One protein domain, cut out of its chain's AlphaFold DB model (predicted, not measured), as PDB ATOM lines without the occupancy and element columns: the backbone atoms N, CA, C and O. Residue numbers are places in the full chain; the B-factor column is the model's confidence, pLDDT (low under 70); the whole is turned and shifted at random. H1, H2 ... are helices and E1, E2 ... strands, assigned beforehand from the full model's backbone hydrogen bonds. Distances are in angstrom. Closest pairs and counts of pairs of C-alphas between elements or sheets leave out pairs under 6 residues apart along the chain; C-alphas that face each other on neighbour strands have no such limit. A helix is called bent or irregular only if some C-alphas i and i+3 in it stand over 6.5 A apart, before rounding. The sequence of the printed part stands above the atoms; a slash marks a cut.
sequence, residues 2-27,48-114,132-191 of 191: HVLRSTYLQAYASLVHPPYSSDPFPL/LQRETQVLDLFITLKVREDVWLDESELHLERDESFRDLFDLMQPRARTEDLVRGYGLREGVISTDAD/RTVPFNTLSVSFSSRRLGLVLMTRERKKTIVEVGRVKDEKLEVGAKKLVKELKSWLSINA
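Overview. This is residues 2 to 27, 48 to 114 and 132 to 191 of the 191 residues of an uncharacterized protein of Phanerochaete carnosa (strain HHB-10118-sp) (UniProt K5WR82). A small three-stranded sheet, E1, E2 and E3, lies toward one end of an elongated model, with H4 and residues 87 to 100 of H3 over one of its faces. H3 also forms an open helical hairpin with H2, whose far end and link to H3 reach to the other end of the long axis, and H1 crosses H2. The printed part has 153 residues, with four named helices and three named strands in the order H1 H2 H3 E1 E2 E3 H4; the sheet, E1 - E2 - E3, is antiparallel and the class is mixed, helices and strands. It is only just compact, close to loose, with a radius of gyration of the C-alphas of 17.5 A, and spans 62 by 34 by 31 A.

Along the chain. H1, residues 2 to 14, begins at C-alpha 2 (148.334, 153.636, 113.427) and is 19.3 A long; it is irregular, with C-alphas 7 and 10 7.2 A apart. H2, residues 51 to 71, is 30.3 A long. H3, residues 79 to 105, is 39.1 A long; it is irregular, with C-alphas 81 and 84 7.2 A apart, and has a kink of 26 degrees near residue 86. E1 is residues 139 to 143, 13.0 A; E2 is residues 147 to 153, 18.7 A; E3 is residues 158 to 165, 20.2 A, and bends by 57 degrees at residue 161. H4, residues 172 to 189, is 26.0 A long and ends at C-alpha 189 (172.610, 131.740, 85.093).

Arrangement. H1 touches residues 55 to 59 of H2, about perpendicular at 88 degrees; their closest C-alphas, of Tyr 8 and Ile 59, are 6.7 A apart. H2 touches H3 with residues 51 to 58 alone, at a shallow tilt of 19 degrees, opposite ways, closest at the C-alphas of Glu 51 and Ala 93, 4.8 A. E1, E2 and E3 form a meander, each strand the antiparallel neighbour of the one before: N 140 and O 151 are 2.8 A apart, and N 150 and O 162 2.8 A, both within hydrogen-bond range. H3 and H4 on the same face of the sheet make two layers, helices over a sheet. H3 is over E1, at a height over the sheet of 7.3 A; H4 is over E2 and E3, at 8.0 A. H3 and H4 touch at a steep tilt of 46 degrees, the same way, with the C-alphas of Val 99 and Ala 176 closest, 5.1 A. H1 and H4 are apart. Every O i to N i+4 pair is within hydrogen-bond range in H2 and H4, against 7 of 9 in H1 and 18 of 23 in H3.

Size, cuts and confidence. The two C-alphas farthest apart, of Glu 73 and Ala 191, are 61.9 A apart. Residues 28 to 47 and 115 to 131 are not printed, with gaps of 13.1 A and 13.9 A between the C-alphas across the cuts. Of the links that are printed whole, none is long. The mean pLDDT of the printed part is 90.0; residues 2, 27, 77, 79, 113 to 114 and 191 are under 70.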
ATOM      1  N   HIS A   2     147.027 153.805 112.755       66.06
ATOM      2  CA  HIS A   2     148.334 153.636 113.427       66.06
ATOM      3  C   HIS A   2     148.229 153.377 114.938       66.06
ATOM      4  O   HIS A   2     149.028 152.615 115.460       66.06
ATOM      5  N   VAL A   3     147.206 153.918 115.615       82.00
ATOM      6  CA  VAL A   3     147.050 153.792 117.077       82.00
ATOM      7  C   VAL A   3     146.914 152.332 117.514       82.00
ATOM      8  O   VAL A   3     147.734 151.879 118.298       82.00
ATOM      9  N   LEU A   4     145.968 151.573 116.941       86.81
ATOM     10  CA  LEU A   4     145.774 150.150 117.269       86.81
ATOM     11  C   LEU A   4     147.068 149.345 117.116       86.81
ATOM     12  O   LEU A   4     147.500 148.647 118.025       86.81
ATOM     13  N   ARG A   5     147.733 149.497 115.971       89.06
ATOM     14  CA  ARG A   5     148.993 148.813 115.685       89.06
ATOM     15  C   ARG A   5     150.089 149.152 116.695       89.06
ATOM     16  O   ARG A   5     150.807 148.251 117.104       89.06
ATOM     17  N   SER A   6     150.202 150.410 117.121       89.19
ATOM     18  CA  SER A   6     151.152 150.827 118.159       89.19
ATOM     19  C   SER A   6     150.787 150.290 119.547       89.19
ATOM     20  O   SER A   6     151.683 149.869 120.271       89.19
ATOM     21  N   THR A   7     149.498 150.252 119.902       91.62
ATOM     22  CA  THR A   7     149.013 149.731 121.193       91.62
ATOM     23  C   THR A   7     149.364 148.256 121.380       91.62
ATOM     24  O   THR A   7     149.859 147.868 122.433       91.62
ATOM     25  N   TYR A   8     149.164 147.436 120.347       92.38
ATOM     26  CA  TYR A   8     149.405 145.991 120.416       92.38
ATOM     27  C   TYR A   8     150.842 145.582 120.058       92.38
ATOM     28  O   TYR A   8     151.183 144.403 120.157       92.38
ATOM     29  N   LEU A   9     151.704 146.527 119.663       92.38
ATOM     30  CA  LEU A   9     153.052 146.223 119.178       92.38
ATOM     31  C   LEU A   9     153.921 145.538 120.237       92.38
ATOM     32  O   LEU A   9     154.626 144.583 119.923       92.38
ATOM     33  N   GLN A  10     153.861 146.004 121.485       93.88
ATOM     34  CA  GLN A  10     154.677 145.439 122.560       93.88
ATOM     35  C   GLN A  10     154.252 144.005 122.899       93.88
ATOM     36  O   GLN A  10     155.107 143.136 123.056       93.88
ATOM     37  N   ALA A  11     152.941 143.750 122.952       93.62
ATOM     38  CA  ALA A  11     152.390 142.415 123.184       93.62
ATOM     39  C   ALA A  11     152.732 141.455 122.033       93.62
ATOM     40  O   ALA A  11     153.109 140.307 122.262       93.62
ATOM     41  N   TYR A  12     152.676 141.942 120.791       95.00
ATOM     42  CA  TYR A  12     153.118 141.181 119.629       95.00
ATOM     43  C   TYR A  12     154.603 140.812 119.729       95.00
ATOM     44  O   TYR A  12     154.963 139.647 119.579       95.00
ATOM     45  N   ALA A  13     155.466 141.787 120.033       94.44
ATOM     46  CA  ALA A  13     156.908 141.586 120.113       94.44
ATOM     47  C   ALA A  13     157.317 140.593 121.215       94.44
ATOM     48  O   ALA A  13     158.271 139.844 121.019       94.44
ATOM     49  N   SER A  14     156.596 140.539 122.344       94.19
ATOM     50  CA  SER A  14     156.890 139.579 123.421       94.19
ATOM     51  C   SER A  14     156.626 138.117 123.055       94.19
ATOM     52  O   SER A  14     157.202 137.231 123.679       94.19
ATOM     53  N   LEU A  15     155.779 137.862 122.054       94.06
ATOM     54  CA  LEU A  15     155.438 136.513 121.590       94.06
ATOM     55  C   LEU A  15     156.323 136.042 120.427       94.06
ATOM     56  O   LEU A  15     156.239 134.893 119.997       94.06
ATOM     57  N   VAL A  16     157.189 136.913 119.906       95.31
ATOM     58  CA  VAL A  16     158.134 136.549 118.849       95.31
ATOM     59  C   VAL A  16     159.216 135.653 119.437       95.31
ATOM     60  O   VAL A  16     159.981 136.057 120.311       95.31
ATOM     61  N   HIS A  17     159.301 134.430 118.918       92.44
ATOM     62  CA  HIS A  17     160.283 133.450 119.362       92.44
ATOM     63  C   HIS A  17     161.718 133.939 119.135       92.44
ATOM     64  O   HIS A  17     162.104 134.193 117.990       92.44
ATOM     65  N   PRO A  18     162.572 133.988 120.169       91.75
ATOM     66  CA  PRO A  18     164.006 134.109 119.957       91.75
ATOM     67  C   PRO A  18     164.502 132.921 119.110       91.75
ATOM     68  O   PRO A  18     164.068 131.793 119.342       91.75
ATOM     69  N   PRO A  19     165.403 133.123 118.129       93.38
ATOM     70  CA  PRO A  19     166.167 134.334 117.824       93.38
ATOM     71  C   PRO A  19     165.581 135.163 116.664       93.38
ATOM     72  O   PRO A  19     166.329 135.838 115.948       93.38
ATOM     73  N   TYR A  20     164.277 135.070 116.408       94.50
ATOM     74  CA  TYR A  20     163.629 135.811 115.332       94.50
ATOM     75  C   TYR A  20     163.547 137.294 115.658       94.50
ATOM     76  O   TYR A  20     163.328 137.699 116.796       94.50
ATOM     77  N   SER A  21     163.754 138.110 114.629       94.44
ATOM     78  CA  SER A  21     163.512 139.542 114.711       94.44
ATOM     79  C   SER A  21     162.072 139.856 114.332       94.44
ATOM     80  O   SER A  21     161.392 139.064 113.677       94.44
ATOM     81  N   SER A  22     161.630 141.043 114.722       94.06
ATOM     82  CA  SER A  22     160.350 141.604 114.324       94.06
ATOM     83  C   SER A  22     160.528 143.078 114.010       94.06
ATOM     84  O   SER A  22     161.260 143.776 114.708       94.06
ATOM     85  N   ASP A  23     159.913 143.535 112.927       90.81
ATOM     86  CA  ASP A  23     159.767 144.954 112.625       90.81
ATOM     87  C   ASP A  23     158.601 145.123 111.625       90.81
ATOM     88  O   ASP A  23     158.782 145.134 110.403       90.81
ATOM     89  N   PRO A  24     157.359 145.188 112.144       87.56
ATOM     90  CA  PRO A  24     156.152 145.305 111.332       87.56
ATOM     91  C   PRO A  24     155.955 146.718 110.761       87.56
ATOM     92  O   PRO A  24     155.092 146.899 109.903       87.56
ATOM     93  N   PHE A  25     156.739 147.711 111.201       83.12
ATOM     94  CA  PHE A  25     156.707 149.094 110.714       83.12
ATOM     95  C   PHE A  25     158.126 149.645 110.554       83.12
ATOM     96  O   PHE A  25     158.586 150.402 111.414       83.12
ATOM     97  N   PRO A  26     158.815 149.338 109.444       72.31
ATOM     98  CA  PRO A  26     160.116 149.933 109.203       72.31
ATOM     99  C   PRO A  26     159.955 151.452 109.125       72.31
ATOM    100  O   PRO A  26     159.161 151.961 108.330       72.31
ATOM    101  N   LEU A  27     160.746 152.184 109.915       61.00
ATOM    102  CA  LEU A  27     160.775 153.657 109.992       61.00
ATOM    103  C   LEU A  27     161.152 154.348 108.656       61.00
ATOM    104  O   LEU A  27     161.331 155.560 108.605       61.00
ATOM    105  N   LEU A  48     153.681 146.860 101.723       75.69
ATOM    106  CA  LEU A  48     154.740 146.012 101.164       75.69
ATOM    107  C   LEU A  48     155.435 145.208 102.273       75.69
ATOM    108  O   LEU A  48     156.044 144.188 101.977       75.69
ATOM    109  N   GLN A  49     155.333 145.676 103.522       88.19
ATOM    110  CA  GLN A  49     155.768 144.963 104.709       88.19
ATOM    111  C   GLN A  49     154.732 143.891 105.068       88.19
ATOM    112  O   GLN A  49     153.620 144.188 105.514       88.19
ATOM    113  N   ARG A  50     155.090 142.634 104.834       92.38
ATOM    114  CA  ARG A  50     154.201 141.487 105.009       92.38
ATOM    115  C   ARG A  50     154.000 141.148 106.476       92.38
ATOM    116  O   ARG A  50     152.903 140.742 106.846       92.38
ATOM    117  N   GLU A  51     154.998 141.392 107.324       94.75
ATOM    118  CA  GLU A  51     154.870 141.222 108.772       94.75
ATOM    119  C   GLU A  51     153.776 142.128 109.363       94.75
ATOM    120  O   GLU A  51     153.086 141.723 110.296       94.75
ATOM    121  N   THR A  52     153.511 143.299 108.765       92.44
ATOM    122  CA  THR A  52     152.380 144.152 109.170       92.44
ATOM    123  C   THR A  52     151.046 143.399 109.121       92.44
ATOM    124  O   THR A  52     150.207 143.586 109.994       92.44
ATOM    125  N   GLN A  53     150.845 142.532 108.124       92.31
ATOM    126  CA  GLN A  53     149.604 141.759 107.988       92.31
ATOM    127  C   GLN A  53     149.487 140.690 109.080       92.31
ATOM    128  O   GLN A  53     148.388 140.379 109.528       92.31
ATOM    129  N   VAL A  54     150.621 140.146 109.530       95.06
ATOM    130  CA  VAL A  54     150.664 139.197 110.650       95.06
ATOM    131  C   VAL A  54     150.304 139.902 111.955       95.06
ATOM    132  O   VAL A  54     149.533 139.359 112.739       95.06
ATOM    133  N   LEU A  55     150.796 141.127 112.164       94.62
ATOM    134  CA  LEU A  55     150.375 141.958 113.292       94.62
ATOM    135  C   LEU A  55     148.871 142.273 113.239       94.62
ATOM    136  O   LEU A  55     148.197 142.179 114.259       94.62
ATOM    137  N   ASP A  56     148.322 142.610 112.071       93.69
ATOM    138  CA  ASP A  56     146.881 142.865 111.938       93.69
ATOM    139  C   ASP A  56     146.042 141.621 112.285       93.69
ATOM    140  O   ASP A  56     145.006 141.726 112.951       93.69
ATOM    141  N   LEU A  57     146.501 140.431 111.883       94.12
ATOM    142  CA  LEU A  57     145.855 139.170 112.244       94.12
ATOM    143  C   LEU A  57     145.973 138.885 113.747       94.12
ATOM    144  O   LEU A  57     144.992 138.477 114.362       94.12
ATOM    145  N   PHE A  58     147.133 139.160 114.347       95.00
ATOM    146  CA  PHE A  58     147.316 139.078 115.795       95.00
ATOM    147  C   PHE A  58     146.336 139.984 116.545       95.00
ATOM    148  O   PHE A  58     145.667 139.511 117.455       95.00
ATOM    149  N   ILE A  59     146.196 141.251 116.137       94.19
ATOM    150  CA  ILE A  59     145.246 142.192 116.753       94.19
ATOM    151  C   ILE A  59     143.821 141.654 116.638       94.19
ATOM    152  O   ILE A  59     143.078 141.665 117.612       94.19
ATOM    153  N   THR A  60     143.453 141.147 115.459       93.62
ATOM    154  CA  THR A  60     142.115 140.592 115.220       93.62
ATOM    155  C   THR A  60     141.825 139.412 116.147       93.62
ATOM    156  O   THR A  60     140.757 139.356 116.752       93.62
ATOM    157  N   LEU A  61     142.775 138.483 116.285       92.62
ATOM    158  CA  LEU A  61     142.634 137.351 117.198       92.62
ATOM    159  C   LEU A  61     142.616 137.803 118.659       92.62
ATOM    160  O   LEU A  61     141.766 137.344 119.408       92.62
ATOM    161  N   LYS A  62     143.489 138.735 119.054       92.06
ATOM    162  CA  LYS A  62     143.566 139.200 120.442       92.06
ATOM    163  C   LYS A  62     142.284 139.901 120.881       92.06
ATOM    164  O   LYS A  62     141.732 139.542 121.908       92.06
ATOM    165  N   VAL A  63     141.762 140.816 120.063       91.88
ATOM    166  CA  VAL A  63     140.483 141.491 120.341       91.88
ATOM    167  C   VAL A  63     139.339 140.483 120.445       91.88
ATOM    168  O   VAL A  63     138.471 140.631 121.295       91.88
ATOM    169  N   ARG A  64     139.330 139.447 119.599       91.19
ATOM    170  CA  ARG A  64     138.316 138.392 119.678       91.19
ATOM    171  C   ARG A  64     138.401 137.606 120.988       91.19
ATOM    172  O   ARG A  64     137.358 137.343 121.571       91.19
ATOM    173  N   GLU A  65     139.602 137.223 121.418       89.62
ATOM    174  CA  GLU A  65     139.791 136.528 122.698       89.62
ATOM    175  C   GLU A  65     139.362 137.413 123.876       89.62
ATOM    176  O   GLU A  65     138.649 136.939 124.753       89.62
ATOM    177  N   ASP A  66     139.708 138.704 123.851       88.31
ATOM    178  CA  ASP A  66     139.320 139.656 124.898       88.31
ATOM    179  C   ASP A  66     137.783 139.792 124.991       88.31
ATOM    180  O   ASP A  66     137.220 139.716 126.079       88.31
ATOM    181  N   VAL A  67     137.081 139.888 123.854       90.69
ATOM    182  CA  VAL A  67     135.601 139.918 123.825       90.69
ATOM    183  C   VAL A  67     134.995 138.614 124.351       90.69
ATOM    184  O   VAL A  67     133.994 138.639 125.058       90.69
ATOM    185  N   TRP A  68     135.583 137.463 124.019       86.62
ATOM    186  CA  TRP A  68     135.083 136.168 124.484       86.62
ATOM    187  C   TRP A  68     135.266 135.946 125.984       86.62
ATOM    188  O   TRP A  68     134.395 135.334 126.599       86.62
ATOM    189  N   LEU A  69     136.347 136.459 126.576       86.12
ATOM    190  CA  LEU A  69     136.528 136.451 128.029       86.12
ATOM    191  C   LEU A  69     135.451 137.273 128.743       86.12
ATOM    192  O   LEU A  69     134.963 136.852 129.789       86.12
ATOM    193  N   ASP A  70     135.053 138.402 128.158       87.00
ATOM    194  CA  ASP A  70     134.006 139.258 128.718       87.00
ATOM    195  C   ASP A  70     132.600 138.649 128.547       87.00
ATOM    196  O   ASP A  70     131.755 138.763 129.435       87.00
ATOM    197  N   GLU A  71     132.325 137.997 127.410       88.75
ATOM    198  CA  GLU A  71     131.007 137.418 127.107       88.75
ATOM    199  C   GLU A  71     130.769 136.041 127.748       88.75
ATOM    200  O   GLU A  71     129.619 135.621 127.895       88.75
ATOM    201  N   SER A  72     131.822 135.294 128.084       83.44
ATOM    202  CA  SER A  72     131.720 133.909 128.557       83.44
ATOM    203  C   SER A  72     132.635 133.641 129.750       83.44
ATOM    204  O   SER A  72     133.821 133.381 129.588       83.44
ATOM    205  N   GLU A  73     132.050 133.544 130.949       76.75
ATOM    206  CA  GLU A  73     132.769 133.203 132.195       76.75
ATOM    207  C   GLU A  73     133.456 131.817 132.169       76.75
ATOM    208  O   GLU A  73     134.301 131.520 133.009       76.75
ATOM    209  N   LEU A  74     133.100 130.953 131.209       79.06
ATOM    210  CA  LEU A  74     133.696 129.627 130.997       79.06
ATOM    211  C   LEU A  74     134.733 129.593 129.860       79.06
ATOM    212  O   LEU A  74     135.206 128.509 129.503       79.06
ATOM    213  N   HIS A  75     135.068 130.736 129.251       77.56
ATOM    214  CA  HIS A  75     136.090 130.779 128.206       77.56
ATOM    215  C   HIS A  75     137.476 130.573 128.820       77.56
ATOM    216  O   HIS A  75     137.934 131.349 129.655       77.56
ATOM    217  N   LEU A  76     138.147 129.503 128.405       75.50
ATOM    218  CA  LEU A  76     139.543 129.248 128.737       75.50
ATOM    219  C   LEU A  76     140.387 129.747 127.569       75.50
ATOM    220  O   LEU A  76     140.210 129.270 126.442       75.50
ATOM    221  N   GLU A  77     141.296 130.687 127.842       69.62
ATOM    222  CA  GLU A  77     142.259 131.156 126.847       69.62
ATOM    223  C   GLU A  77     142.967 129.948 126.227       69.62
ATOM    224  O   GLU A  77     143.555 129.101 126.904       69.62
ATOM    225  N   ARG A  78     142.872 129.832 124.905       70.19
ATOM    226  CA  ARG A  78     143.584 128.789 124.175       70.19
ATOM    227  C   ARG A  78     144.975 129.322 123.885       70.19
ATOM    228  O   ARG A  78     145.163 129.973 122.856       70.19
ATOM    229  N   ASP A  79     145.931 129.005 124.755       64.44
ATOM    230  CA  ASP A  79     147.356 129.357 124.612       64.44
ATOM    231  C   ASP A  79     147.923 129.022 123.216       64.44
ATOM    232  O   ASP A  79     148.838 129.671 122.711       64.44
ATOM    233  N   GLU A  80     147.341 128.032 122.536       74.88
ATOM    234  CA  GLU A  80     147.755 127.597 121.203       74.88
ATOM    235  C   GLU A  80     147.230 128.474 120.049       74.88
ATOM    236  O   GLU A  80     147.699 128.332 118.921       74.88
ATOM    237  N   SER A  81     146.304 129.409 120.290       81.12
ATOM    238  CA  SER A  81     145.657 130.209 119.228       81.12
ATOM    239  C   SER A  81     146.636 131.091 118.458       81.12
ATOM    240  O   SER A  81     146.430 131.395 117.284       81.12
ATOM    241  N   PHE A  82     147.722 131.491 119.117       90.69
ATOM    242  CA  PHE A  82     148.772 132.314 118.528       90.69
ATOM    243  C   PHE A  82     149.933 131.488 117.967       90.69
ATOM    244  O   PHE A  82     150.830 132.040 117.330       90.69
ATOM    245  N   ARG A  83     149.933 130.168 118.172       91.75
ATOM    246  CA  ARG A  83     151.065 129.307 117.831       91.75
ATOM    247  C   ARG A  83     151.397 129.370 116.346       91.75
ATOM    248  O   ARG A  83     152.531 129.666 115.990       91.75
ATOM    249  N   ASP A  84     150.399 129.233 115.478       91.69
ATOM    250  CA  ASP A  84     150.593 129.320 114.024       91.69
ATOM    251  C   ASP A  84     151.127 130.691 113.578       91.69
ATOM    252  O   ASP A  84     151.931 130.786 112.637       91.69
ATOM    253  N   LEU A  85     150.723 131.762 114.274       94.94
ATOM    254  CA  LEU A  85     151.217 133.106 113.997       94.94
ATOM    255  C   LEU A  85     152.717 133.202 114.257       94.94
ATOM    256  O   LEU A  85     153.433 133.699 113.394       94.94
ATOM    257  N   PHE A  86     153.202 132.724 115.399       94.88
ATOM    258  CA  PHE A  86     154.591 132.941 115.814       94.88
ATOM    259  C   PHE A  86     155.549 131.795 115.446       94.88
ATOM    260  O   PHE A  86     156.755 132.029 115.341       94.88
ATOM    261  N   ASP A  87     155.044 130.591 115.174       93.06
ATOM    262  CA  ASP A  87     155.848 129.450 114.708       93.06
ATOM    263  C   ASP A  87     156.092 129.501 113.194       93.06
ATOM    264  O   ASP A  87     157.146 129.068 112.714       93.06
ATOM    265  N   LEU A  88     155.133 130.041 112.427       93.75
ATOM    266  CA  LEU A  88     155.168 130.002 110.965       93.75
ATOM    267  C   LEU A  88     154.938 131.362 110.306       93.75
ATOM    268  O   LEU A  88     155.764 131.780 109.492       93.75
ATOM    269  N   MET A  89     153.825 132.045 110.594       95.75
ATOM    270  CA  MET A  89     153.432 133.219 109.798       95.75
ATOM    271  C   MET A  89     154.380 134.404 109.983       95.75
ATOM    272  O   MET A  89     154.834 134.977 108.992       95.75
ATOM    273  N   GLN A  90     154.708 134.743 111.227       96.38
ATOM    274  CA  GLN A  90     155.618 135.821 111.601       96.38
ATOM    275  C   GLN A  90     157.021 135.587 111.040       96.38
ATOM    276  O   GLN A  90     157.475 136.434 110.267       96.38
ATOM    277  N   PRO A  91     157.698 134.451 111.304       96.38
ATOM    278  CA  PRO A  91     159.056 134.276 110.809       96.38
ATOM    279  C   PRO A  91     159.108 134.187 109.281       96.38
ATOM    280  O   PRO A  91     160.053 134.691 108.667       96.38
ATOM    281  N   ARG A  92     158.077 133.624 108.633       96.50
ATOM    282  CA  ARG A  92     157.949 133.646 107.170       96.50
ATOM    283  C   ARG A  92     157.829 135.074 106.644       96.50
ATOM    284  O   ARG A  92     158.628 135.460 105.794       96.50
ATOM    285  N   ALA A  93     156.869 135.848 107.145       96.44
ATOM    286  CA  ALA A  93     156.614 137.210 106.683       96.44
ATOM    287  C   ALA A  93     157.819 138.129 106.936       96.44
ATOM    288  O   ALA A  93     158.256 138.839 106.031       96.44
ATOM    289  N   ARG A  94     158.444 138.026 108.116       96.12
ATOM    290  CA  ARG A  94     159.681 138.749 108.434       96.12
ATOM    291  C   ARG A  94     160.814 138.379 107.482       96.12
ATOM    292  O   ARG A  94     161.534 139.258 107.012       96.12
ATOM    293  N   THR A  95     160.980 137.095 107.164       96.81
ATOM    294  CA  THR A  95     162.002 136.657 106.199       96.81
ATOM    295  C   THR A  95     161.742 137.246 104.813       96.81
ATOM    296  O   THR A  95     162.687 137.666 104.151       96.81
ATOM    297  N   GLU A  96     160.484 137.328 104.373       96.38
ATOM    298  CA  GLU A  96     160.117 137.969 103.101       96.38
ATOM    299  C   GLU A  96     160.497 139.456 103.089       96.38
ATOM    300  O   GLU A  96     161.113 139.932 102.131       96.38
ATOM    301  N   ASP A  97     160.212 140.171 104.175       95.00
ATOM    302  CA  ASP A  97     160.546 141.588 104.312       95.00
ATOM    303  C   ASP A  97     162.064 141.827 104.363       95.00
ATOM    304  O   ASP A  97     162.581 142.760 103.740       95.00
ATOM    305  N   LEU A  98     162.809 140.943 105.027       95.81
ATOM    306  CA  LEU A  98     164.271 140.961 105.019       95.81
ATOM    307  C   LEU A  98     164.830 140.681 103.618       95.81
ATOM    308  O   LEU A  98     165.730 141.393 103.171       95.81
ATOM    309  N   VAL A  99     164.296 139.684 102.904       96.31
ATOM    310  CA  VAL A  99     164.682 139.375 101.517       96.31
ATOM    311  C   VAL A  99     164.452 140.586 100.617       96.31
ATOM    312  O   VAL A  99     165.336 140.909  99.828       96.31
ATOM    313  N   ARG A 100     163.339 141.311 100.781       93.88
ATOM    314  CA  ARG A 100     163.101 142.588 100.092       93.88
ATOM    315  C   ARG A 100     164.219 143.588 100.374       93.88
ATOM    316  O   ARG A 100     164.829 144.094  99.438       93.88
ATOM    317  N   GLY A 101     164.516 143.849 101.647       92.12
ATOM    318  CA  GLY A 101     165.531 144.828 102.045       92.12
ATOM    319  C   GLY A 101     166.946 144.474 101.572       92.12
ATOM    320  O   GLY A 101     167.670 145.328 101.065       92.12
ATOM    321  N   TYR A 102     167.363 143.212 101.706       95.69
ATOM    322  CA  TYR A 102     168.658 142.746 101.199       95.69
ATOM    323  C   TYR A 102     168.700 142.720  99.664       95.69
ATOM    324  O   TYR A 102     169.680 143.170  99.080       95.69
ATOM    325  N   GLY A 103     167.642 142.244  99.009       93.31
ATOM    326  CA  GLY A 103     167.579 142.114  97.554       93.31
ATOM    327  C   GLY A 103     167.495 143.447  96.814       93.31
ATOM    328  O   GLY A 103     168.068 143.559  95.734       93.31
ATOM    329  N   LEU A 104     166.853 144.463  97.402       91.62
ATOM    330  CA  LEU A 104     166.881 145.836  96.883       91.62
ATOM    331  C   LEU A 104     168.299 146.412  96.928       91.62
ATOM    332  O   LEU A 104     168.766 146.968  95.939       91.62
ATOM    333  N   ARG A 105     169.018 146.223  98.044       90.19
ATOM    334  CA  ARG A 105     170.413 146.683  98.176       90.19
ATOM    335  C   ARG A 105     171.364 145.994  97.202       90.19
ATOM    336  O   ARG A 105     172.292 146.625  96.716       90.19
ATOM    337  N   GLU A 106     171.125 144.719  96.910       91.38
ATOM    338  CA  GLU A 106     171.897 143.947  95.929       91.38
ATOM    339  C   GLU A 106     171.444 144.175  94.475       91.38
ATOM    340  O   GLU A 106     172.061 143.633  93.557       91.38
ATOM    341  N   GLY A 107     170.371 144.944  94.249       90.88
ATOM    342  CA  GLY A 107     169.834 145.230  92.917       90.88
ATOM    343  C   GLY A 107     169.208 144.024  92.210       90.88
ATOM    344  O   GLY A 107     169.120 144.020  90.987       90.88
ATOM    345  N   VAL A 108     168.792 142.985  92.944       93.19
ATOM    346  CA  VAL A 108     168.183 141.760  92.379       93.19
ATOM    347  C   VAL A 108     166.657 141.731  92.497       93.19
ATOM    348  O   VAL A 108     165.994 140.972  91.790       93.19
ATOM    349  N   ILE A 109     166.088 142.569  93.368       92.50
ATOM    350  CA  ILE A 109     164.643 142.722  93.564       92.50
ATOM    351  C   ILE A 109     164.234 144.147  93.200       92.50
ATOM    352  O   ILE A 109     164.951 145.088  93.521       92.50
ATOM    353  N   SER A 110     163.072 144.303  92.567       90.56
ATOM    354  CA  SER A 110     162.441 145.598  92.293       90.56
ATOM    355  C   SER A 110     161.108 145.735  93.032       90.56
ATOM    356  O   SER A 110     160.445 144.744  93.354       90.56
ATOM    357  N   THR A 111     160.709 146.973  93.324       85.31
ATOM    358  CA  THR A 111     159.350 147.284  93.793       85.31
ATOM    359  C   THR A 111     158.605 148.050  92.711       85.31
ATOM    360  O   THR A 111     159.212 148.826  91.980       85.31
ATOM    361  N   ASP A 112     157.287 147.866  92.608       70.12
ATOM    362  CA  ASP A 112     156.477 148.500  91.555       70.12
ATOM    363  C   ASP A 112     156.542 150.048  91.588       70.12
ATOM    364  O   ASP A 112     156.247 150.704  90.591       70.12
ATOM    365  N   ALA A 113     156.995 150.647  92.698       58.84
ATOM    366  CA  ALA A 113     157.239 152.085  92.820       58.84
ATOM    367  C   ALA A 113     158.409 152.593  91.945       58.84
ATOM    368  O   ALA A 113     158.345 153.719  91.441       58.84
ATOM    369  N   ASP A 114     159.426 151.761  91.690       52.19
ATOM    370  CA  ASP A 114     160.574 152.117  90.836       52.19
ATOM    371  C   ASP A 114     160.198 152.209  89.351       52.19
ATOM    372  O   ASP A 114     160.881 152.875  88.572       52.19
ATOM    373  N   ARG A 132     168.650 141.647  85.280       80.62
ATOM    374  CA  ARG A 132     167.272 141.189  85.376       80.62
ATOM    375  C   ARG A 132     166.880 141.208  86.850       80.62
ATOM    376  O   ARG A 132     167.418 140.437  87.635       80.62
ATOM    377  N   THR A 133     165.975 142.102  87.223       90.19
ATOM    378  CA  THR A 133     165.425 142.174  88.580       90.19
ATOM    379  C   THR A 133     164.118 141.394  88.662       90.19
ATOM    380  O   THR A 133     163.412 141.231  87.663       90.19
ATOM    381  N   VAL A 134     163.793 140.886  89.851       90.88
ATOM    382  CA  VAL A 134     162.527 140.188  90.106       90.88
ATOM    383  C   VAL A 134     161.600 141.087  90.926       90.88
ATOM    384  O   VAL A 134     161.997 141.521  92.010       90.88
ATOM    385  N   PRO A 135     160.361 141.353  90.477       91.44
ATOM    386  CA  PRO A 135     159.418 142.148  91.256       91.44
ATOM    387  C   PRO A 135     159.072 141.466  92.583       91.44
ATOM    388  O   PRO A 135     158.638 140.310  92.601       91.44
ATOM    389  N   PHE A 136     159.197 142.186  93.700       92.00
ATOM    390  CA  PHE A 136     158.965 141.643  95.044       92.00
ATOM    391  C   PHE A 136     157.571 141.020  95.215       92.00
ATOM    392  O   PHE A 136     157.419 139.987  95.869       92.00
ATOM    393  N   ASN A 137     156.553 141.603  94.581       89.94
ATOM    394  CA  ASN A 137     155.167 141.132  94.657       89.94
ATOM    395  C   ASN A 137     154.955 139.741  94.033       89.94
ATOM    396  O   ASN A 137     153.953 139.088  94.312       89.94
ATOM    397  N   THR A 138     155.907 139.267  93.226       91.50
ATOM    398  CA  THR A 138     155.890 137.916  92.644       91.50
ATOM    399  C   THR A 138     156.640 136.891  93.493       91.50
ATOM    400  O   THR A 138     156.588 135.704  93.193       91.50
ATOM    401  N   LEU A 139     157.328 137.308  94.557       93.75
ATOM    402  CA  LEU A 139     158.123 136.423  95.406       93.75
ATOM    403  C   LEU A 139     157.361 136.011  96.668       93.75
ATOM    404  O   LEU A 139     156.585 136.781  97.226       93.75
ATOM    405  N   SER A 140     157.614 134.814  97.178       95.25
ATOM    406  CA  SER A 140     157.218 134.399  98.527       95.25
ATOM    407  C   SER A 140     158.262 133.461  99.112       95.25
ATOM    408  O   SER A 140     158.978 132.791  98.375       95.25
ATOM    409  N   VAL A 141     158.364 133.410 100.433       96.50
ATOM    410  CA  VAL A 141     159.234 132.480 101.142       96.50
ATOM    411  C   VAL A 141     158.422 131.262 101.569       96.50
ATOM    412  O   VAL A 141     157.358 131.382 102.179       96.50
ATOM    413  N   SER A 142     158.947 130.080 101.261       95.81
ATOM    414  CA  SER A 142     158.582 128.832 101.924       95.81
ATOM    415  C   SER A 142     159.456 128.684 103.166       95.81
ATOM    416  O   SER A 142     160.684 128.708 103.059       95.81
ATOM    417  N   PHE A 143     158.834 128.573 104.337       94.56
ATOM    418  CA  PHE A 143     159.521 128.549 105.624       94.56
ATOM    419  C   PHE A 143     159.330 127.193 106.303       94.56
ATOM    420  O   PHE A 143     158.204 126.746 106.495       94.56
ATOM    421  N   SER A 144     160.431 126.541 106.677       92.25
ATOM    422  CA  SER A 144     160.417 125.306 107.463       92.25
ATOM    423  C   SER A 144     161.560 125.294 108.481       92.25
ATOM    424  O   SER A 144     162.452 126.147 108.462       92.25
ATOM    425  N   SER A 145     161.565 124.303 109.371       88.88
ATOM    426  CA  SER A 145     162.619 124.148 110.380       88.88
ATOM    427  C   SER A 145     163.998 123.842 109.785       88.88
ATOM    428  O   SER A 145     165.002 124.177 110.405       88.88
ATOM    429  N   ARG A 146     164.060 123.228 108.594       92.88
ATOM    430  CA  ARG A 146     165.319 122.763 107.976       92.88
ATOM    431  C   ARG A 146     165.678 123.469 106.675       92.88
ATOM    432  O   ARG A 146     166.807 123.339 106.209       92.88
ATOM    433  N   ARG A 147     164.727 124.154 106.037       95.19
ATOM    434  CA  ARG A 147     164.908 124.751 104.707       95.19
ATOM    435  C   ARG A 147     164.138 126.058 104.575       95.19
ATOM    436  O   ARG A 147     163.036 126.191 105.113       95.19
ATOM    437  N   LEU A 148     164.713 126.984 103.818       96.44
ATOM    438  CA  LEU A 148     164.050 128.186 103.333       96.44
ATOM    439  C   LEU A 148     164.054 128.157 101.810       96.44
ATOM    440  O   LEU A 148     165.105 127.976 101.199       96.44
ATOM    441  N   GLY A 149     162.889 128.344 101.201       96.56
ATOM    442  CA  GLY A 149     162.742 128.411  99.752       96.56
ATOM    443  C   GLY A 149     162.278 129.790  99.315       96.56
ATOM    444  O   GLY A 149     161.427 130.379  99.972       96.56
ATOM    445  N   LEU A 150     162.785 130.285  98.192       97.06
ATOM    446  CA  LEU A 150     162.216 131.432  97.499       97.06
ATOM    447  C   LEU A 150     161.361 130.930  96.334       97.06
ATOM    448  O   LEU A 150     161.844 130.255  95.423       97.06
ATOM    449  N   VAL A 151     160.077 131.251  96.386       96.50
ATOM    450  CA  VAL A 151     159.048 130.830  95.441       96.50
ATOM    451  C   VAL A 151     158.684 132.009  94.554       96.50
ATOM    452  O   VAL A 151     158.268 133.056  95.042       96.50
ATOM    453  N   LEU A 152     158.807 131.816  93.246       93.62
ATOM    454  CA  LEU A 152     158.307 132.737  92.240       93.62
ATOM    455  C   LEU A 152     156.870 132.348  91.880       93.62
ATOM    456  O   LEU A 152     156.605 131.225  91.445       93.62
ATOM    457  N   MET A 153     155.947 133.282  92.068       90.50
ATOM    458  CA  MET A 153     154.554 133.185  91.661       90.50
ATOM    459  C   MET A 153     154.377 133.915  90.331       90.50
ATOM    460  O   MET A 153     154.391 135.145  90.276       90.50
ATOM    461  N   THR A 154     154.197 133.162  89.252       85.56
ATOM    462  CA  THR A 154     153.694 133.703  87.989       85.56
ATOM    463  C   THR A 154     152.176 133.535  87.942       85.56
ATOM    464  O   THR A 154     151.595 132.814  88.754       85.56
ATOM    465  N   ARG A 155     151.510 134.200  86.990       79.31
ATOM    466  CA  ARG A 155     150.047 134.085  86.815       79.31
ATOM    467  C   ARG A 155     149.578 132.643  86.606       79.31
ATOM    468  O   ARG A 155     148.441 132.325  86.918       79.31
ATOM    469  N   GLU A 156     150.461 131.789  86.102       80.12
ATOM    470  CA  GLU A 156     150.133 130.425  85.700       80.12
ATOM    471  C   GLU A 156     150.699 129.373  86.657       80.12
ATOM    472  O   GLU A 156     150.136 128.286  86.770       80.12
ATOM    473  N   ARG A 157     151.838 129.643  87.320       86.44
ATOM    474  CA  ARG A 157     152.574 128.628  88.087       86.44
ATOM    475  C   ARG A 157     153.297 129.213  89.297       86.44
ATOM    476  O   ARG A 157     153.791 130.336  89.282       86.44
ATOM    477  N   LYS A 158     153.426 128.393  90.341       91.38
ATOM    478  CA  LYS A 158     154.308 128.646  91.487       91.38
ATOM    479  C   LYS A 158     155.516 127.726  91.374       91.38
ATOM    480  O   LYS A 158     155.343 126.516  91.244       91.38
ATOM    481  N   LYS A 159     156.726 128.283  91.406       93.88
ATOM    482  CA  LYS A 159     157.973 127.513  91.309       93.88
ATOM    483  C   LYS A 159     158.974 127.983  92.356       93.88
ATOM    484  O   LYS A 159     159.276 129.170  92.424       93.88
ATOM    485  N   THR A 160     159.532 127.054  93.123       96.00
ATOM    486  CA  THR A 160     160.700 127.330  93.968       96.00
ATOM    487  C   THR A 160     161.919 127.522  93.070       96.00
ATOM    488  O   THR A 160     162.279 126.620  92.315       96.00
ATOM    489  N   ILE A 161     162.513 128.713  93.104       95.31
ATOM    490  CA  ILE A 161     163.664 129.085  92.264       95.31
ATOM    491  C   ILE A 161     164.991 128.973  93.012       95.31
ATOM    492  O   ILE A 161     166.024 128.739  92.397       95.31
ATOM    493  N   VAL A 162     164.951 129.112  94.336       96.38
ATOM    494  CA  VAL A 162     166.113 129.052  95.219       96.38
ATOM    495  C   VAL A 162     165.707 128.325  96.486       96.38
ATOM    496  O   VAL A 162     164.603 128.531  96.990       96.38
ATOM    497  N   GLU A 163     166.601 127.510  97.028       96.88
ATOM    498  CA  GLU A 163     166.392 126.852  98.308       96.88
ATOM    499  C   GLU A 163     167.707 126.759  99.076       96.88
ATOM    500  O   GLU A 163     168.741 126.403  98.515       96.88
ATOM    501  N   VAL A 164     167.668 127.079 100.367       97.12
ATOM    502  CA  VAL A 164     168.831 127.053 101.255       97.12
ATOM    503  C   VAL A 164     168.527 126.234 102.501       97.12
ATOM    504  O   VAL A 164     167.398 126.212 102.999       97.12
ATOM    505  N   GLY A 165     169.547 125.548 103.012       95.81
ATOM    506  CA  GLY A 165     169.472 124.867 104.300       95.81
ATOM    507  C   GLY A 165     169.381 125.874 105.445       95.81
ATOM    508  O   GLY A 165     170.061 126.904 105.436       95.81
ATOM    509  N   ARG A 166     168.549 125.544 106.428       93.00
ATOM    510  CA  ARG A 166     168.359 126.299 107.661       93.00
ATOM    511  C   ARG A 166     168.762 125.439 108.850       93.00
ATOM    512  O   ARG A 166     168.398 124.264 108.914       93.00
ATOM    513  N   VAL A 167     169.498 126.028 109.783       91.81
ATOM    514  CA  VAL A 167     169.845 125.375 111.052       91.81
ATOM    515  C   VAL A 167     168.813 125.760 112.113       91.81
ATOM    516  O   VAL A 167     168.234 126.850 112.072       91.81
ATOM    517  N   LYS A 168     168.563 124.859 113.067       82.94
ATOM    518  CA  LYS A 168     167.763 125.183 114.250       82.94
ATOM    519  C   LYS A 168     168.396 126.387 114.966       82.94
ATOM    520  O   LYS A 168     169.618 126.476 115.038       82.94
ATOM    521  N   ASP A 169     167.571 127.326 115.421       85.56
ATOM    522  CA  ASP A 169     168.005 128.555 116.110       85.56
ATOM    523  C   ASP A 169     168.862 129.511 115.248       85.56
ATOM    524  O   ASP A 169     169.588 130.370 115.744       85.56
ATOM    525  N   GLU A 170     168.758 129.412 113.920       92.62
ATOM    526  CA  GLU A 170     169.340 130.395 113.006       92.62
ATOM    527  C   GLU A 170     168.492 131.679 112.947       92.62
ATOM    528  O   GLU A 170     167.271 131.627 112.752       92.62
ATOM    529  N   LYS A 171     169.161 132.837 113.048       96.12
ATOM    530  CA  LYS A 171     168.565 134.167 112.843       96.12
ATOM    531  C   LYS A 171     167.990 134.316 111.431       96.12
ATOM    532  O   LYS A 171     168.636 133.943 110.447       96.12
ATOM    533  N   LEU A 172     166.824 134.953 111.315       96.44
ATOM    534  CA  LEU A 172     166.128 135.139 110.032       96.44
ATOM    535  C   LEU A 172     166.963 135.936 109.017       96.44
ATOM    536  O   LEU A 172     166.934 135.652 107.821       96.44
ATOM    537  N   GLU A 173     167.776 136.885 109.484       96.88
ATOM    538  CA  GLU A 173     168.667 137.693 108.651       96.88
ATOM    539  C   GLU A 173     169.710 136.853 107.918       96.88
ATOM    540  O   GLU A 173     170.071 137.175 106.786       96.88
ATOM    541  N   VAL A 174     170.208 135.786 108.549       97.00
ATOM    542  CA  VAL A 174     171.212 134.906 107.938       97.00
ATOM    543  C   VAL A 174     170.568 134.114 106.803       97.00
ATOM    544  O   VAL A 174     171.096 134.100 105.689       97.00
ATOM    545  N   GLY A 175     169.383 133.549 107.051       96.62
ATOM    546  CA  GLY A 175     168.584 132.863 106.035       96.62
ATOM    547  C   GLY A 175     168.223 133.771 104.856       96.62
ATOM    548  O   GLY A 175     168.444 133.405 103.702       96.62
ATOM    549  N   ALA A 176     167.753 134.990 105.129       97.38
ATOM    550  CA  ALA A 176     167.410 135.968 104.098       97.38
ATOM    551  C   ALA A 176     168.623 136.373 103.239       97.38
ATOM    552  O   ALA A 176     168.524 136.417 102.012       97.38
ATOM    553  N   LYS A 177     169.792 136.609 103.853       97.75
ATOM    554  CA  LYS A 177     171.039 136.898 103.121       97.75
ATOM    555  C   LYS A 177     171.462 135.736 102.223       97.75
ATOM    556  O   LYS A 177     171.847 135.971 101.079       97.75
ATOM    557  N   LYS A 178     171.374 134.493 102.716       97.69
ATOM    558  CA  LYS A 178     171.652 133.287 101.917       97.69
ATOM    559  C   LYS A 178     170.720 133.206 100.706       97.69
ATOM    560  O   LYS A 178     171.205 133.047  99.592       97.69
ATOM    561  N   LEU A 179     169.412 133.397 100.904       97.62
ATOM    562  CA  LEU A 179     168.430 133.405  99.813       97.62
ATOM    563  C   LEU A 179     168.746 134.463  98.750       97.62
ATOM    564  O   LEU A 179     168.703 134.160  97.564       97.62
ATOM    565  N   VAL A 180     169.084 135.692  99.154       97.12
ATOM    566  CA  VAL A 180     169.410 136.775  98.209       97.12
ATOM    567  C   VAL A 180     170.708 136.494  97.450       97.12
ATOM    568  O   VAL A 180     170.774 136.736  96.245       97.12
ATOM    569  N   LYS A 181     171.723 135.934  98.118       97.06
ATOM    570  CA  LYS A 181     172.974 135.520  97.469       97.06
ATOM    571  C   LYS A 181     172.723 134.456  96.397       97.06
ATOM    572  O   LYS A 181     173.198 134.597  95.272       97.06
ATOM    573  N   GLU A 182     171.955 133.423  96.729       96.56
ATOM    574  CA  GLU A 182     171.601 132.366  95.780       96.56
ATOM    575  C   GLU A 182     170.679 132.879  94.664       96.56
ATOM    576  O   GLU A 182     170.849 132.499  93.512       96.56
ATOM    577  N   LEU A 183     169.767 133.814  94.954       95.50
ATOM    578  CA  LEU A 183     168.952 134.478  93.932       95.50
ATOM    579  C   LEU A 183     169.817 135.244  92.928       95.50
ATOM    580  O   LEU A 183     169.577 135.161  91.727       95.50
ATOM    581  N   LYS A 184     170.841 135.959  93.401       94.62
ATOM    582  CA  LYS A 184     171.801 136.660  92.538       94.62
ATOM    583  C   LYS A 184     172.533 135.685  91.612       94.62
ATOM    584  O   LYS A 184     172.641 135.947  90.417       94.62
ATOM    585  N   SER A 185     172.980 134.552  92.157       93.88
ATOM    586  CA  SER A 185     173.588 133.464  91.378       93.88
ATOM    587  C   SER A 185     172.607 132.909  90.339       93.88
ATOM    588  O   SER A 185     172.909 132.873  89.147       93.88
ATOM    589  N   TRP A 186     171.384 132.580  90.757       94.19
ATOM    590  CA  TRP A 186     170.331 132.065  89.884       94.19
ATOM    591  C   TRP A 186     170.002 133.021  88.730       94.19
ATOM    592  O   TRP A 186     169.905 132.583  87.584       94.19
ATOM    593  N   LEU A 187     169.893 134.324  89.004       92.69
ATOM    594  CA  LEU A 187     169.664 135.347  87.982       92.69
ATOM    595  C   LEU A 187     170.822 135.450  86.993       92.69
ATOM    596  O   LEU A 187     170.570 135.670  85.821       92.69
ATOM    597  N   SER A 188     172.069 135.257  87.429       89.88
ATOM    598  CA  SER A 188     173.221 135.283  86.518       89.88
ATOM    599  C   SER A 188     173.243 134.109  85.529       89.88
ATOM    600  O   SER A 188     173.743 134.261  84.421       89.88
ATOM    601  N   ILE A 189     172.673 132.961  85.915       88.69
ATOM    602  CA  ILE A 189     172.610 131.740  85.093       88.69
ATOM    603  C   ILE A 189     171.383 131.746  84.168       88.69
ATOM    604  O   ILE A 189     171.423 131.182  83.080       88.69
ATOM    605  N   ASN A 190     170.277 132.348  84.615       82.12
ATOM    606  CA  ASN A 190     168.981 132.337  83.924       82.12
ATOM    607  C   ASN A 190     168.624 133.700  83.280       82.12
ATOM    608  O   ASN A 190     167.459 133.922  82.921       82.12
ATOM    609  N   ALA A 191     169.587 134.626  83.186       60.19
ATOM    610  CA  ALA A 191     169.468 135.886  82.443       60.19
ATOM    611  C   ALA A 191     169.737 135.665  80.957       60.19
ATOM    612  O   ALA A 191     168.922 136.202  80.173       60.19
TER     613      ALA A 191